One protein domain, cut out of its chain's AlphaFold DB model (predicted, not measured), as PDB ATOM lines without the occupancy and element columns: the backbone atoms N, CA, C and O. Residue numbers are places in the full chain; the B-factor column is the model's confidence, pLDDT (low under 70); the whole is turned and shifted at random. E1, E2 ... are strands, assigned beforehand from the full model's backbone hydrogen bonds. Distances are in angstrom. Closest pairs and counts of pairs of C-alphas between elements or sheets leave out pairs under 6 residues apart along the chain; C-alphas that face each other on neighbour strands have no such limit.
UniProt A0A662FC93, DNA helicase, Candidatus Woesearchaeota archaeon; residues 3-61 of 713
ATOM      1  N   LYS A   3      16.194 -31.073  12.689       88.31
ATOM      2  CA  LYS A   3      16.028 -32.081  13.742       88.31
ATOM      3  C   LYS A   3      14.948 -31.622  14.716       88.31
ATOM      4  O   LYS A   3      14.968 -30.479  15.167       88.31
ATOM      5  N   CYS A   4      14.047 -32.529  15.063       88.75
ATOM      6  CA  CYS A   4      13.216 -32.401  16.254       88.75
ATOM      7  C   CYS A   4      13.973 -33.029  17.434       88.75
ATOM      8  O   CYS A   4      14.542 -34.102  17.259       88.75
ATOM      9  N   ALA A   5      14.042 -32.412  18.614       84.25
ATOM     10  CA  ALA A   5      14.735 -33.027  19.753       84.25
ATOM     11  C   ALA A   5      13.861 -34.082  20.451       84.25
ATOM     12  O   ALA A   5      14.360 -35.158  20.767       84.25
ATOM     13  N   GLU A   6      12.561 -33.809  20.598       86.12
ATOM     14  CA  GLU A   6      11.590 -34.730  21.199       86.12
ATOM     15  C   GLU A   6      10.446 -35.015  20.225       86.12
ATOM     16  O   GLU A   6       9.497 -34.237  20.079       86.12
ATOM     17  N   TRP A   7      10.562 -36.134  19.513       89.19
ATOM     18  CA  TRP A   7       9.557 -36.575  18.554       89.19
ATOM     19  C   TRP A   7       8.580 -37.571  19.182       89.19
ATOM     20  O   TRP A   7       8.988 -38.622  19.676       89.19
ATOM     21  N   ASP A   8       7.286 -37.268  19.101       86.81
ATOM     22  CA  ASP A   8       6.214 -38.202  19.432       86.81
ATOM     23  C   ASP A   8       5.968 -39.142  18.240       86.81
ATOM     24  O   ASP A   8       5.465 -38.739  17.183       86.81
ATOM     25  N   PHE A   9       6.334 -40.415  18.411       82.94
ATOM     26  CA  PHE A   9       6.205 -41.440  17.377       82.94
ATOM     27  C   PHE A   9       4.767 -41.931  17.168       82.94
ATOM     28  O   PHE A   9       4.461 -42.385  16.062       82.94
ATOM     29  N   GLU A  10       3.889 -41.827  18.169       85.38
ATOM     30  CA  GLU A  10       2.485 -42.237  18.045       85.38
ATOM     31  C   GLU A  10       1.688 -41.188  17.271       85.38
ATOM     32  O   GLU A  10       1.020 -41.510  16.287       85.38
ATOM     33  N   ASN A  11       1.824 -39.917  17.652       86.19
ATOM     34  CA  ASN A  11       1.056 -38.821  17.054       86.19
ATOM     35  C   ASN A  11       1.754 -38.157  15.858       86.19
ATOM     36  O   ASN A  11       1.181 -37.269  15.224       86.19
ATOM     37  N   ARG A  12       2.988 -38.577  15.538       83.94
ATOM     38  CA  ARG A  12       3.840 -37.998  14.482       83.94
ATOM     39  C   ARG A  12       3.970 -36.479  14.604       83.94
ATOM     40  O   ARG A  12       3.816 -35.749  13.620       83.94
ATOM     41  N   LYS A  13       4.246 -36.004  15.816       87.19
ATOM     42  CA  LYS A  13       4.347 -34.578  16.129       87.19
ATOM     43  C   LYS A  13       5.674 -34.278  16.816       87.19
ATOM     44  O   LYS A  13       6.152 -35.052  17.637       87.19
ATOM     45  N   CYS A  14       6.261 -33.133  16.481       85.62
ATOM     46  CA  CYS A  14       7.401 -32.620  17.225       85.62
ATOM     47  C   CYS A  14       6.876 -31.904  18.473       85.62
ATOM     48  O   CYS A  14       6.114 -30.943  18.341       85.62
ATOM     49  N   ASN A  15       7.243 -32.390  19.661       86.31
ATOM     50  CA  ASN A  15       6.867 -31.763  20.932       86.31
ATOM     51  C   ASN A  15       7.763 -30.556  21.254       86.31
ATOM     52  O   ASN A  15       7.381 -29.689  22.036       86.31
ATOM     53  N   THR A  16       8.918 -30.465  20.590       84.94
ATOM     54  CA  THR A  16       9.800 -29.291  20.571       84.94
ATOM     55  C   THR A  16       9.649 -28.498  19.262       84.94
ATOM     56  O   THR A  16       8.757 -28.747  18.454       84.94
ATOM     57  N   SER A  17      10.547 -27.544  19.010       84.50
ATOM     58  CA  SER A  17      10.706 -26.897  17.704       84.50
ATOM     59  C   SER A  17      11.631 -27.695  16.771       84.50
ATOM     60  O   SER A  17      12.414 -28.543  17.208       84.50
ATOM     61  N   TRP A  18      11.537 -27.415  15.468       83.75
ATOM     62  CA  TRP A  18      12.465 -27.925  14.458       83.75
ATOM     63  C   TRP A  18      13.699 -27.031  14.385       83.75
ATOM     64  O   TRP A  18      13.598 -25.858  14.028       83.75
ATOM     65  N   VAL A  19      14.870 -27.588  14.682       82.94
ATOM     66  CA  VAL A  19      16.141 -26.855  14.665       82.94
ATOM     67  C   VAL A  19      16.933 -27.240  13.421       82.94
ATOM     68  O   VAL A  19      17.099 -28.427  13.138       82.94
ATOM     69  N   ASN A  20      17.417 -26.253  12.665       82.62
ATOM     70  CA  ASN A  20      18.281 -26.501  11.511       82.62
ATOM     71  C   ASN A  20      19.645 -27.011  11.998       82.62
ATOM     72  O   ASN A  20      20.342 -26.314  12.729       82.62
ATOM     73  N   ILE A  21      20.012 -28.224  11.592       84.12
ATOM     74  CA  ILE A  21      21.284 -28.873  11.944       84.12
ATOM     75  C   ILE A  21      22.301 -28.824  10.792       84.12
ATOM     76  O   ILE A  21      23.309 -29.522  10.825       84.12
ATOM     77  N   GLY A  22      22.033 -28.028   9.755       75.81
ATOM     78  CA  GLY A  22      22.877 -27.935   8.567       75.81
ATOM     79  C   GLY A  22      22.737 -29.147   7.643       75.81
ATOM     80  O   GLY A  22      21.726 -29.853   7.655       75.81
ATOM     81  N   GLY A  23      23.725 -29.345   6.778       77.75
ATOM     82  CA  GLY A  23      23.794 -30.449   5.825       77.75
ATOM     83  C   GLY A  23      24.588 -30.042   4.590       77.75
ATOM     84  O   GLY A  23      24.286 -29.023   3.975       77.75
ATOM     85  N   GLU A  24      25.598 -30.825   4.239       77.88
ATOM     86  CA  GLU A  24      26.388 -30.633   3.030       77.88
ATOM     87  C   GLU A  24      25.638 -31.230   1.833       77.88
ATOM     88  O   GLU A  24      25.196 -32.382   1.864       77.88
ATOM     89  N   ILE A  25      25.446 -30.423   0.788       75.94
ATOM     90  CA  ILE A  25      24.711 -30.815  -0.415       75.94
ATOM     91  C   ILE A  25      25.719 -31.245  -1.476       75.94
ATOM     92  O   ILE A  25      26.468 -30.428  -2.010       75.94
ATOM     93  N   ASN A  26      25.701 -32.525  -1.836       73.69
ATOM     94  CA  ASN A  26      26.455 -33.035  -2.971       73.69
ATOM     95  C   ASN A  26      25.540 -33.133  -4.197       73.69
ATOM     96  O   ASN A  26      24.817 -34.114  -4.380       73.69
ATOM     97  N   ILE A  27      25.601 -32.108  -5.049       70.50
ATOM     98  CA  ILE A  27      24.769 -31.978  -6.256       70.50
ATOM     99  C   ILE A  27      25.053 -33.107  -7.257       70.50
ATOM    100  O   ILE A  27      24.133 -33.629  -7.878       70.50
ATOM    101  N   ALA A  28      26.314 -33.529  -7.391       55.84
ATOM    102  CA  ALA A  28      26.709 -34.558  -8.356       55.84
ATOM    103  C   ALA A  28      26.141 -35.946  -8.021       55.84
ATOM    104  O   ALA A  28      25.901 -36.752  -8.921       55.84
ATOM    105  N   ASN A  29      25.924 -36.218  -6.733       66.25
ATOM    106  CA  ASN A  29      25.403 -37.493  -6.246       66.25
ATOM    107  C   ASN A  29      23.945 -37.419  -5.772       66.25
ATOM    108  O   ASN A  29      23.409 -38.449  -5.366       66.25
ATOM    109  N   GLU A  30      23.311 -36.242  -5.832       77.25
ATOM    110  CA  GLU A  30      21.952 -35.986  -5.327       77.25
ATOM    111  C   GLU A  30      21.780 -36.399  -3.849       77.25
ATOM    112  O   GLU A  30      20.745 -36.928  -3.441       77.25
ATOM    113  N   THR A  31      22.812 -36.191  -3.026       76.94
ATOM    114  CA  THR A  31      22.799 -36.566  -1.603       76.94
ATOM    115  C   THR A  31      22.999 -35.357  -0.704       76.94
ATOM    116  O   THR A  31      23.845 -34.513  -0.986       76.94
ATOM    117  N   VAL A  32      22.284 -35.329   0.421       76.00
ATOM    118  CA  VAL A  32      22.513 -34.380   1.517       76.00
ATOM    119  C   VAL A  32      23.033 -35.151   2.725       76.00
ATOM    120  O   VAL A  32      22.402 -36.117   3.159       76.00
ATOM    121  N   THR A  33      24.177 -34.741   3.261       81.38
ATOM    122  CA  THR A  33      24.844 -35.384   4.401       81.38
ATOM    123  C   THR A  33      24.905 -34.432   5.585       81.38
ATOM    124  O   THR A  33      25.350 -33.300   5.450       81.38
ATOM    125  N   ALA A  34      24.449 -34.870   6.757       79.62
ATOM    126  CA  ALA A  34      24.566 -34.113   8.001       79.62
ATOM    127  C   ALA A  34      25.488 -34.867   8.966       79.62
ATOM    128  O   ALA A  34      25.276 -36.056   9.218       79.62
ATOM    129  N   GLU A  35      26.506 -34.186   9.482       72.94
ATOM    130  CA  GLU A  35      27.472 -34.744  10.435       72.94
ATOM    131  C   GLU A  35      27.040 -34.470  11.891       72.94
ATOM    132  O   GLU A  35      26.195 -33.613  12.145       72.94
ATOM    133  N   ASN A  36      27.599 -35.206  12.861       66.00
ATOM    134  CA  ASN A  36      27.320 -35.055  14.304       66.00
ATOM    135  C   ASN A  36      25.849 -35.236  14.729       66.00
ATOM    136  O   ASN A  36      25.312 -34.502  15.562       66.00
ATOM    137  N   ILE A  37      25.191 -36.277  14.217       73.31
ATOM    138  CA  ILE A  37      23.854 -36.653  14.680       73.31
ATOM    139  C   ILE A  37      23.954 -37.402  16.020       73.31
ATOM    140  O   ILE A  37      24.252 -38.593  16.060       73.31
ATOM    141  N   THR A  38      23.679 -36.714  17.129       64.31
ATOM    142  CA  THR A  38      23.598 -37.324  18.465       64.31
ATOM    143  C   THR A  38      22.156 -37.721  18.812       64.31
ATOM    144  O   THR A  38      21.242 -36.892  18.781       64.31
ATOM    145  N   GLY A  39      21.937 -38.994  19.155       69.25
ATOM    146  CA  GLY A  39      20.652 -39.513  19.649       69.25
ATOM    147  C   GLY A  39      19.627 -39.916  18.576       69.25
ATOM    148  O   GLY A  39      19.740 -39.559  17.407       69.25
ATOM    149  N   PHE A  40      18.620 -40.689  18.994       79.19
ATOM    150  CA  PHE A  40      17.506 -41.152  18.157       79.19
ATOM    151  C   PHE A  40      16.370 -40.120  18.164       79.19
ATOM    152  O   PHE A  40      15.820 -39.835  19.223       79.19
ATOM    153  N   SER A  41      16.028 -39.554  17.002       85.31
ATOM    154  CA  SER A  41      14.904 -38.618  16.853       85.31
ATOM    155  C   SER A  41      14.410 -38.519  15.397       85.31
ATOM    156  O   SER A  41      14.862 -39.272  14.533       85.31
ATOM    157  N   ALA A  42      13.477 -37.604  15.111       86.50
ATOM    158  CA  ALA A  42      12.987 -37.308  13.766       86.50
ATOM    159  C   ALA A  42      13.777 -36.189  13.072       86.50
ATOM    160  O   ALA A  42      14.138 -35.173  13.676       86.50
ATOM    161  N   TYR A  43      13.981 -36.370  11.764       87.00
ATOM    162  CA  TYR A  43      14.700 -35.445  10.892       87.00
ATOM    163  C   TYR A  43      13.858 -35.119   9.662       87.00
ATOM    164  O   TYR A  43      13.225 -36.006   9.088       87.00
ATOM    165  N   ALA A  44      13.890 -33.860   9.238       84.12
ATOM    166  CA  ALA A  44      13.243 -33.385   8.025       84.12
ATOM    167  C   ALA A  44      14.288 -32.818   7.057       84.12
ATOM    168  O   ALA A  44      15.111 -31.971   7.420       84.12
ATOM    169  N   ALA A  45      14.251 -33.284   5.812       81.56
ATOM    170  CA  ALA A  45      14.926 -32.632   4.700       81.56
ATOM    171  C   ALA A  45      13.928 -31.664   4.068       81.56
ATOM    172  O   ALA A  45      12.823 -32.070   3.714       81.56
ATOM    173  N   VAL A  46      14.308 -30.397   3.957       73.31
ATOM    174  CA  VAL A  46      13.510 -29.381   3.268       73.31
ATOM    175  C   VAL A  46      14.365 -28.780   2.168       73.31
ATOM    176  O   VAL A  46      15.584 -28.668   2.323       73.31
ATOM    177  N   GLU A  47      13.725 -28.443   1.058       67.75
ATOM    178  CA  GLU A  47      14.348 -27.710  -0.032       67.75
ATOM    179  C   GLU A  47      14.698 -26.312   0.482       67.75
ATOM    180  O   GLU A  47      13.844 -25.602   1.016       67.75
ATOM    181  N   ALA A  48      15.986 -25.974   0.453       62.72
ATOM    182  CA  ALA A  48      16.429 -24.649   0.847       62.72
ATOM    183  C   ALA A  48      16.031 -23.661  -0.248       62.72
ATOM    184  O   ALA A  48      16.180 -23.958  -1.431       62.72
ATOM    185  N   VAL A  49      15.561 -22.489   0.159       62.12
ATOM    186  CA  VAL A  49      15.327 -21.368  -0.746       62.12
ATOM    187  C   VAL A  49      16.695 -20.879  -1.241       62.12
ATOM    188  O   VAL A  49      17.556 -20.544  -0.421       62.12
ATOM    189  N   ILE A  50      16.939 -20.923  -2.553       61.66
ATOM    190  CA  ILE A  50      18.225 -20.552  -3.160       61.66
ATOM    191  C   ILE A  50      18.094 -19.148  -3.742       61.66
ATOM    192  O   ILE A  50      17.608 -18.991  -4.854       61.66
ATOM    193  N   CYS A  51      18.588 -18.152  -3.012       67.06
ATOM    194  CA  CYS A  51      18.620 -16.777  -3.498       67.06
ATOM    195  C   CYS A  51      19.782 -16.554  -4.495       67.06
ATOM    196  O   CYS A  51      20.846 -17.168  -4.356       67.06
ATOM    197  N   GLY A  52      19.631 -15.627  -5.439       63.78
ATOM    198  CA  GLY A  52      20.680 -15.115  -6.326       63.78
ATOM    199  C   GLY A  52      20.409 -15.281  -7.825       63.78
ATOM    200  O   GLY A  52      21.342 -15.146  -8.621       63.78
ATOM    201  N   ASN A  53      19.176 -15.596  -8.231       73.31
ATOM    202  CA  ASN A  53      18.771 -15.697  -9.642       73.31
ATOM    203  C   ASN A  53      18.170 -14.382 -10.197       73.31
ATOM    204  O   ASN A  53      17.933 -14.283 -11.403       73.31
ATOM    205  N   GLY A  54      17.955 -13.375  -9.345       68.69
ATOM    206  CA  GLY A  54      17.386 -12.070  -9.677       68.69
ATOM    207  C   GLY A  54      15.864 -12.051  -9.861       68.69
ATOM    208  O   GLY A  54      15.348 -11.062 -10.387       68.69
ATOM    209  N   ILE A  55      15.146 -13.114  -9.484       74.44
ATOM    210  CA  ILE A  55      13.688 -13.244  -9.629       74.44
ATOM    211  C   ILE A  55      13.089 -13.575  -8.262       74.44
ATOM    212  O   ILE A  55      13.396 -14.618  -7.718       74.44
ATOM    213  N   CYS A  56      12.201 -12.723  -7.740       77.31
ATOM    214  CA  CYS A  56      11.489 -12.996  -6.489       77.31
ATOM    215  C   CYS A  56      10.379 -14.041  -6.697       77.31
ATOM    216  O   CYS A  56       9.304 -13.731  -7.226       77.31
ATOM    217  N   GLU A  57      10.624 -15.280  -6.288       77.31
ATOM    218  CA  GLU A  57       9.726 -16.421  -6.470       77.31
ATOM    219  C   GLU A  57       8.839 -16.670  -5.230       77.31
ATOM    220  O   GLU A  57       8.930 -17.696  -4.555       77.31
ATOM    221  N   GLU A  58       7.916 -15.739  -4.940       70.69
ATOM    222  CA  GLU A  58       7.042 -15.776  -3.744       70.69
ATOM    223  C   GLU A  58       6.265 -17.095  -3.570       70.69
ATOM    224  O   GLU A  58       6.055 -17.570  -2.452       70.69
ATOM    225  N   ALA A  59       5.874 -17.733  -4.679       58.06
ATOM    226  CA  ALA A  59       5.171 -19.019  -4.679       58.06
ATOM    227  C   ALA A  59       6.011 -20.184  -4.119       58.06
ATOM    228  O   ALA A  59       5.448 -21.189  -3.682       58.06
ATOM    229  N   TYR A  60       7.338 -20.040  -4.108       60.12
ATOM    230  CA  TYR A  60       8.297 -20.996  -3.550       60.12
ATOM    231  C   TYR A  60       8.845 -20.538  -2.190       60.12
ATOM    232  O   TYR A  60       9.771 -21.136  -1.645       60.12
ATOM    233  N   GLY A  61       8.218 -19.516  -1.597       63.19
ATOM    234  CA  GLY A  61       8.505 -19.041  -0.250       63.19
ATOM    235  C   GLY A  61       9.563 -17.949  -0.176       63.19
ATOM    236  O   GLY A  61       9.905 -17.561   0.941       63.19
TER     237      GLY A  61
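AT A GLANCE: This is residues 3 to 61 of the 713 residues of the protein "DNA helicase" of Candidatus Woesearchaeota archaeon (UniProt A0A662FC93). With little regular structure, this is a loose chain of loops: residues 3 to 17 fold back on themselves, E1 follows, E2 and E3 make a small hairpin, and a long tail passes back by the first residues and sticks out at residues 51 to 56. The 59 printed residues hold three named strands, E1, E2, E3, and no named helix; the class is all strand, with 9 residues in named elements. The whole is loose, radius of gyration of the C-alphas 14.7 A, spanning 42 by 27 by 15 A, only just elongated.

HOW THE PARTS SIT: Residues 7 to 8 pair with 13 to 14, antiparallel. E1, residues 18 to 20, pairs with no named strand and is apart from E2, residues 24 to 26, and E3, residues 31 to 33. E2 and E3 form an antiparallel hairpin at 158 degrees; C-alphas 25 and 32 face each other at 4.6 A, and N 24 and O 33, 2.8 A apart, are within hydrogen-bond range.

IN THESE COORDINATES: E1 begins at C-alpha 18 (12.465, -27.925, 14.458) and measures 6.7 A. E2 and E3 each measure 6.5 A; E3 ends at C-alpha 33 (24.844, -35.384, 4.401).

THE WHOLE: The farthest C-alphas, Glu 10 and Gly 54, are 43.6 A apart. Both links are tight, and the printed part has no cut. Mean pLDDT of the printed part is 76.6; residues 47 to 52 are among those under 70.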